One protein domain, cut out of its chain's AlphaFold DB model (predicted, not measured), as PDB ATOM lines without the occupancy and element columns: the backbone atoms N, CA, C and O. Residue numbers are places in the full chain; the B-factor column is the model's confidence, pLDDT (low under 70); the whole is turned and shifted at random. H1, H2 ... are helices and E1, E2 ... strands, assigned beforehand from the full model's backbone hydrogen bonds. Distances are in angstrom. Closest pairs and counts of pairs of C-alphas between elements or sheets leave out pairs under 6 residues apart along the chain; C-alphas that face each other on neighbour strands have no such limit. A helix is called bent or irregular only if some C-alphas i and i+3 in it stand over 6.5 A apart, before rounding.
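Overview. This is residues 8 to 37 and 57 to 84 of the 84 residues of the protein "NUDIX hydrolase" of Cronobacter sakazakii 696 (UniProt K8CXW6). A long, bent hairpin of two strands, E1 and E2, has two short helices loosely gathered near its open end: H2 near the beginning of E1, and H1 beyond H2. The printed part has 58 residues, with two named strands and two named helices in the order E1, E2, H1, H2 along the chain; E1 and E2 form an antiparallel sheet, and the class is mixed, helices and strands. The whole is loose, radius of gyration of the C-alphas 14.2 A, spans 39 by 28 by 22 A.

Along the chain. E1, residues 8 to 17, begins at C-alpha 8 (101.461, 143.015, 91.920), spans 25.5 A and bends by 52 degrees at residue 14. E2, residues 23 to 31, spans 25.6 A. H1 is residues 61 to 66. H2, residues 74 to 82, spans 12.5 A, ending at C-alpha 82 (95.698, 157.890, 90.241).

Arrangement. Hairpin E1 and E2 has a tight link; N 14 and O 26 are within hydrogen-bond range, 3.1 A. The closest C-alphas of E1 and H2, Val 9 and Ile 80, are 7.4 A apart. H1 and H2 are close but not clearly touching, closest C-alphas Ala 61 and Met 81, 7.4 A. They run opposite ways at 38 degrees, only just a steep tilt. E1 and H1 are apart, as are E2 and H2. Every O i to N i+4 pair in H1 and H2 is within hydrogen-bond range.

Size, cuts and confidence. Residues 38 to 56 are not printed; C-alphas 37 and 57 are 12.9 A apart. Residue 84 is under pLDDT 70.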
ATOM      1  N   GLU A   8     101.335 142.221  90.702       92.25
ATOM      2  CA  GLU A   8     101.461 143.015  91.920       92.25
ATOM      3  C   GLU A   8     101.572 144.496  91.537       92.25
ATOM      4  O   GLU A   8     102.387 144.858  90.687       92.25
ATOM      5  N   VAL A   9     100.731 145.339  92.137       91.38
ATOM      6  CA  VAL A   9     100.723 146.788  91.873       91.38
ATOM      7  C   VAL A   9     101.469 147.574  92.943       91.38
ATOM      8  O   VAL A   9     101.876 148.707  92.699       91.38
ATOM      9  N   ALA A  10     101.657 146.977  94.123       90.81
ATOM     10  CA  ALA A  10     102.445 147.545  95.201       90.81
ATOM     11  C   ALA A  10     102.795 146.516  96.278       90.81
ATOM     12  O   ALA A  10     102.060 145.552  96.502       90.81
ATOM     13  N   GLN A  11     103.856 146.815  97.024       93.00
ATOM     14  CA  GLN A  11     104.277 146.078  98.207       93.00
ATOM     15  C   GLN A  11     104.734 147.049  99.292       93.00
ATOM     16  O   GLN A  11     105.291 148.114  99.006       93.00
ATOM     17  N   ARG A  12     104.536 146.669 100.553       91.88
ATOM     18  CA  ARG A  12     105.184 147.328 101.687       91.88
ATOM     19  C   ARG A  12     105.531 146.334 102.780       91.88
ATOM     20  O   ARG A  12     104.845 145.335 102.974       91.88
ATOM     21  N   THR A  13     106.557 146.679 103.547       94.94
ATOM     22  CA  THR A  13     106.990 145.884 104.693       94.94
ATOM     23  C   THR A  13     107.146 146.781 105.911       94.94
ATOM     24  O   THR A  13     107.774 147.837 105.825       94.94
ATOM     25  N   PHE A  14     106.567 146.388 107.042       93.50
ATOM     26  CA  PHE A  14     106.662 147.146 108.289       93.50
ATOM     27  C   PHE A  14     106.542 146.232 109.506       93.50
ATOM     28  O   PHE A  14     105.917 145.176 109.461       93.50
ATOM     29  N   THR A  15     107.149 146.645 110.614       96.25
ATOM     30  CA  THR A  15     107.028 145.935 111.888       96.25
ATOM     31  C   THR A  15     105.754 146.375 112.602       96.25
ATOM     32  O   THR A  15     105.489 147.574 112.694       96.25
ATOM     33  N   MET A  16     104.987 145.429 113.146       93.81
ATOM     34  CA  MET A  16     103.803 145.738 113.946       93.81
ATOM     35  C   MET A  16     103.657 144.828 115.165       93.81
ATOM     36  O   MET A  16     104.145 143.701 115.176       93.81
ATOM     37  N   LEU A  17     102.957 145.336 116.181       93.94
ATOM     38  CA  LEU A  17     102.580 144.589 117.375       93.94
ATOM     39  C   LEU A  17     101.172 144.020 117.188       93.94
ATOM     40  O   LEU A  17     100.216 144.768 116.976       93.94
ATOM     41  N   LEU A  18     101.044 142.702 117.271       89.12
ATOM     42  CA  LEU A  18      99.758 142.017 117.238       89.12
ATOM     43  C   LEU A  18      99.012 142.173 118.578       89.12
ATOM     44  O   LEU A  18      99.641 142.386 119.617       89.12
ATOM     45  N   PRO A  19      97.674 142.001 118.609       84.31
ATOM     46  CA  PRO A  19      96.892 142.100 119.848       84.31
ATOM     47  C   PRO A  19      97.313 141.129 120.963       84.31
ATOM     48  O   PRO A  19      97.012 141.363 122.129       84.31
ATOM     49  N   ASN A  20      98.000 140.035 120.619       87.88
ATOM     50  CA  ASN A  20      98.552 139.064 121.567       87.88
ATOM     51  C   ASN A  20      99.917 139.490 122.161       87.88
ATOM     52  O   ASN A  20     100.461 138.758 122.985       87.88
ATOM     53  N   GLY A  21     100.469 140.641 121.756       93.25
ATOM     54  CA  GLY A  21     101.761 141.163 122.211       93.25
ATOM     55  C   GLY A  21     102.972 140.696 121.396       93.25
ATOM     56  O   GLY A  21     104.100 141.044 121.739       93.25
ATOM     57  N   GLU A  22     102.770 139.928 120.328       95.69
ATOM     58  CA  GLU A  22     103.847 139.488 119.443       95.69
ATOM     59  C   GLU A  22     104.232 140.583 118.439       95.69
ATOM     60  O   GLU A  22     103.368 141.195 117.809       95.69
ATOM     61  N   THR A  23     105.534 140.811 118.262       96.62
ATOM     62  CA  THR A  23     106.054 141.707 117.223       96.62
ATOM     63  C   THR A  23     106.347 140.910 115.961       96.62
ATOM     64  O   THR A  23     107.199 140.022 115.976       96.62
ATOM     65  N   VAL A  24     105.691 141.266 114.859       95.00
ATOM     66  CA  VAL A  24     105.846 140.602 113.560       95.00
ATOM     67  C   VAL A  24     106.326 141.581 112.492       95.00
ATOM     68  O   VAL A  24     106.072 142.784 112.574       95.00
ATOM     69  N   LEU A  25     107.009 141.058 111.473       96.88
ATOM     70  CA  LEU A  25     107.280 141.779 110.232       96.88
ATOM     71  C   LEU A  25     106.147 141.476 109.247       96.88
ATOM     72  O   LEU A  25     106.044 140.352 108.758       96.88
ATOM     73  N   ALA A  26     105.293 142.459 108.979       94.75
ATOM     74  CA  ALA A  26     104.233 142.341 107.989       94.75
ATOM     75  C   ALA A  26     104.807 142.572 106.584       94.75
ATOM     76  O   ALA A  26     105.441 143.600 106.352       94.75
ATOM     77  N   ASP A  27     104.574 141.629 105.667       95.19
ATOM     78  CA  ASP A  27     104.794 141.784 104.222       95.19
ATOM     79  C   ASP A  27     103.428 141.851 103.534       95.19
ATOM     80  O   ASP A  27     102.716 140.850 103.450       95.19
ATOM     81  N   GLU A  28     103.039 143.041 103.085       93.69
ATOM     82  CA  GLU A  28     101.759 143.265 102.421       93.69
ATOM     83  C   GLU A  28     101.958 143.509 100.929       93.69
ATOM     84  O   GLU A  28     102.756 144.361 100.532       93.69
ATOM     85  N   ARG A  29     101.182 142.795 100.107       92.62
ATOM     86  CA  ARG A  29     101.214 142.863  98.641       92.62
ATOM     87  C   ARG A  29      99.822 143.117  98.095       92.62
ATOM     88  O   ARG A  29      98.859 142.478  98.520       92.62
ATOM     89  N   PHE A  30      99.731 144.033  97.145       90.06
ATOM     90  CA  PHE A  30      98.472 144.541  96.619       90.06
ATOM     91  C   PHE A  30      98.313 144.148  95.154       90.06
ATOM     92  O   PHE A  30      99.257 144.213  94.366       90.06
ATOM     93  N   PHE A  31      97.090 143.769  94.789       89.56
ATOM     94  CA  PHE A  31      96.716 143.329  93.448       89.56
ATOM     95  C   PHE A  31      95.376 143.951  93.060       89.56
ATOM     96  O   PHE A  31      94.516 144.148  93.918       89.56
ATOM     97  N   ILE A  32      95.173 144.202  91.765       86.75
ATOM     98  CA  ILE A  32      93.888 144.666  91.226       86.75
ATOM     99  C   ILE A  32      93.151 143.486  90.593       86.75
ATOM    100  O   ILE A  32      93.713 142.731  89.794       86.75
ATOM    101  N   ILE A  33      91.875 143.333  90.946       85.12
ATOM    102  CA  ILE A  33      90.973 142.341  90.364       85.12
ATOM    103  C   ILE A  33      89.786 143.086  89.761       85.12
ATOM    104  O   ILE A  33      88.987 143.676  90.479       85.12
ATOM    105  N   HIS A  34      89.656 143.039  88.436       84.12
ATOM    106  CA  HIS A  34      88.493 143.587  87.735       84.12
ATOM    107  C   HIS A  34      87.341 142.592  87.791       84.12
ATOM    108  O   HIS A  34      87.514 141.480  87.297       84.12
ATOM    109  N   VAL A  35      86.195 142.973  88.348       82.69
ATOM    110  CA  VAL A  35      84.968 142.161  88.398       82.69
ATOM    111  C   VAL A  35      83.854 142.840  87.607       82.69
ATOM    112  O   VAL A  35      83.829 144.065  87.521       82.69
ATOM    113  N   ASP A  36      82.958 142.050  87.018       81.31
ATOM    114  CA  ASP A  36      81.859 142.579  86.195       81.31
ATOM    115  C   ASP A  36      80.710 143.134  87.053       81.31
ATOM    116  O   ASP A  36      79.963 144.010  86.620       81.31
ATOM    117  N   HIS A  37      80.584 142.647  88.288       80.38
ATOM    118  CA  HIS A  37      79.548 143.031  89.239       80.38
ATOM    119  C   HIS A  37      80.050 142.929  90.678       80.38
ATOM    120  O   HIS A  37      81.027 142.237  90.973       80.38
ATOM    121  N   ARG A  57      81.719 147.301 102.069       86.12
ATOM    122  CA  ARG A  57      81.044 148.076 101.030       86.12
ATOM    123  C   ARG A  57      81.968 148.313  99.853       86.12
ATOM    124  O   ARG A  57      83.184 148.431 100.026       86.12
ATOM    125  N   TRP A  58      81.365 148.455  98.683       87.56
ATOM    126  CA  TRP A  58      82.033 148.973  97.501       87.56
ATOM    127  C   TRP A  58      82.146 150.490  97.599       87.56
ATOM    128  O   TRP A  58      81.218 151.185  98.018       87.56
ATOM    129  N   TRP A  59      83.317 151.003  97.246       87.06
ATOM    130  CA  TRP A  59      83.613 152.426  97.278       87.06
ATOM    131  C   TRP A  59      83.797 152.940  95.862       87.06
ATOM    132  O   TRP A  59      84.605 152.402  95.105       87.06
ATOM    133  N   SER A  60      83.111 154.030  95.525       87.06
ATOM    134  CA  SER A  60      83.533 154.846  94.391       87.06
ATOM    135  C   SER A  60      84.814 155.606  94.739       87.06
ATOM    136  O   SER A  60      85.106 155.869  95.911       87.06
ATOM    137  N   ALA A  61      85.560 156.015  93.712       84.19
ATOM    138  CA  ALA A  61      86.766 156.819  93.881       84.19
ATOM    139  C   ALA A  61      86.507 158.120  94.667       84.19
ATOM    140  O   ALA A  61      87.274 158.500  95.556       84.19
ATOM    141  N   GLU A  62      85.386 158.776  94.371       87.44
ATOM    142  CA  GLU A  62      84.950 159.997  95.045       87.44
ATOM    143  C   GLU A  62      84.619 159.743  96.521       87.44
ATOM    144  O   GLU A  62      85.103 160.464  97.396       87.44
ATOM    145  N   ALA A  63      83.842 158.694  96.817       89.38
ATOM    146  CA  ALA A  63      83.457 158.359  98.185       89.38
ATOM    147  C   ALA A  63      84.684 158.037  99.048       89.38
ATOM    148  O   ALA A  63      84.774 158.456 100.200       89.38
ATOM    149  N   LEU A  64      85.660 157.343  98.468       87.81
ATOM    150  CA  LEU A  64      86.894 156.966  99.143       87.81
ATOM    151  C   LEU A  64      87.807 158.162  99.430       87.81
ATOM    152  O   LEU A  64      88.455 158.222 100.473       87.81
ATOM    153  N   THR A  65      87.825 159.142  98.527       84.75
ATOM    154  CA  THR A  65      88.594 160.381  98.700       84.75
ATOM    155  C   THR A  65      87.986 161.252  99.802       84.75
ATOM    156  O   THR A  65      88.710 161.758 100.666       84.75
ATOM    157  N   ASN A  66      86.655 161.363  99.819       88.31
ATOM    158  CA  ASN A  66      85.908 162.264 100.699       88.31
ATOM    159  C   ASN A  66      85.494 161.649 102.046       88.31
ATOM    160  O   ASN A  66      84.920 162.349 102.879       88.31
ATOM    161  N   THR A  67      85.759 160.361 102.284       90.06
ATOM    162  CA  THR A  67      85.368 159.722 103.544       90.06
ATOM    163  C   THR A  67      86.130 160.269 104.748       90.06
ATOM    164  O   THR A  67      87.334 160.527 104.679       90.06
ATOM    165  N   THR A  68      85.431 160.369 105.878       90.69
ATOM    166  CA  THR A  68      86.021 160.621 107.200       90.69
ATOM    167  C   THR A  68      86.428 159.336 107.922       90.69
ATOM    168  O   THR A  68      86.992 159.400 109.012       90.69
ATOM    169  N   ASP A  69      86.137 158.171 107.342       90.75
ATOM    170  CA  ASP A  69      86.507 156.888 107.925       90.75
ATOM    171  C   ASP A  69      88.012 156.642 107.827       90.75
ATOM    172  O   ASP A  69      88.697 157.089 106.902       90.75
ATOM    173  N   THR A  70      88.538 155.880 108.786       90.44
ATOM    174  CA  THR A  70      89.947 155.484 108.766       90.44
ATOM    175  C   THR A  70      90.162 154.422 107.694       90.44
ATOM    176  O   THR A  70      89.680 153.299 107.817       90.44
ATOM    177  N   ILE A  71      90.918 154.779 106.656       88.62
ATOM    178  CA  ILE A  71      91.328 153.872 105.582       88.62
ATOM    179  C   ILE A  71      92.822 153.585 105.713       88.62
ATOM    180  O   ILE A  71      93.628 154.498 105.898       88.62
ATOM    181  N   TYR A  72      93.207 152.317 105.599       86.19
ATOM    182  CA  TYR A  72      94.599 151.902 105.697       86.19
ATOM    183  C   TYR A  72      94.919 150.809 104.667       86.19
ATOM    184  O   TYR A  72      94.205 149.810 104.638       86.19
ATOM    185  N   PRO A  73      95.987 150.950 103.859       88.44
ATOM    186  CA  PRO A  73      96.797 152.156 103.651       88.44
ATOM    187  C   PRO A  73      96.132 153.186 102.720       88.44
ATOM    188  O   PRO A  73      96.060 152.972 101.513       88.44
ATOM    189  N   ARG A  74      95.716 154.346 103.256       85.00
ATOM    190  CA  ARG A  74      95.075 155.416 102.462       85.00
ATOM    191  C   ARG A  74      95.954 155.936 101.325       85.00
ATOM    192  O   ARG A  74      95.491 156.014 100.197       85.00
ATOM    193  N   GLU A  75      97.213 156.261 101.606       84.31
ATOM    194  CA  GLU A  75      98.110 156.835 100.590       84.31
ATOM    195  C   GLU A  75      98.351 155.879  99.424       84.31
ATOM    196  O   GLU A  75      98.336 156.286  98.266       84.31
ATOM    197  N   LEU A  76      98.505 154.587  99.720       84.56
ATOM    198  CA  LEU A  76      98.734 153.591  98.684       84.56
ATOM    199  C   LEU A  76      97.520 153.435  97.768       84.56
ATOM    200  O   LEU A  76      97.646 153.342  96.553       84.56
ATOM    201  N   LEU A  77      96.334 153.434  98.363       83.62
ATOM    202  CA  LEU A  77      95.071 153.375  97.649       83.62
ATOM    203  C   LEU A  77      94.904 154.577  96.707       83.62
ATOM    204  O   LEU A  77      94.574 154.391  95.541       83.62
ATOM    205  N   LEU A  78      95.202 155.792  97.186       82.56
ATOM    206  CA  LEU A  78      95.166 157.006  96.364       82.56
ATOM    207  C   LEU A  78      96.175 156.943  95.206       82.56
ATOM    208  O   LEU A  78      95.845 157.335  94.091       82.56
ATOM    209  N   GLN A  79      97.379 156.411  95.443       84.06
ATOM    210  CA  GLN A  79      98.384 156.205  94.394       84.06
ATOM    211  C   GLN A  79      97.912 155.215  93.324       84.06
ATOM    212  O   GLN A  79      98.028 155.507  92.135       84.06
ATOM    213  N   ILE A  80      97.350 154.075  93.737       83.12
ATOM    214  CA  ILE A  80      96.820 153.057  92.819       83.12
ATOM    215  C   ILE A  80      95.681 153.638  91.972       83.12
ATOM    216  O   ILE A  80      95.632 153.404  90.769       83.12
ATOM    217  N   MET A  81      94.794 154.429  92.577       80.00
ATOM    218  CA  MET A  81      93.673 155.060  91.876       80.00
ATOM    219  C   MET A  81      94.088 156.168  90.908       80.00
ATOM    220  O   MET A  81      93.361 156.434  89.964       80.00
ATOM    221  N   ALA A  82      95.209 156.850  91.146       77.94
ATOM    222  CA  ALA A  82      95.698 157.890  90.241       77.94
ATOM    223  C   ALA A  82      96.422 157.319  89.007       77.94
ATOM    224  O   ALA A  82      96.593 158.025  88.013       77.94
ATOM    225  N   ALA A  83      96.892 156.071  89.082       72.00
ATOM    226  CA  ALA A  83      97.660 155.410  88.027       72.00
ATOM    227  C   ALA A  83      96.792 154.669  86.988       72.00
ATOM    228  O   ALA A  83      97.325 154.196  85.979       72.00
ATOM    229  N   HIS A  84      95.483 154.564  87.228       58.41
ATOM    230  CA  HIS A  84      94.510 153.809  86.435       58.41
ATOM    231  C   HIS A  84      93.226 154.614  86.224       58.41
ATOM    232  O   HIS A  84      92.515 154.298  85.244       58.41
TER     233      HIS A  84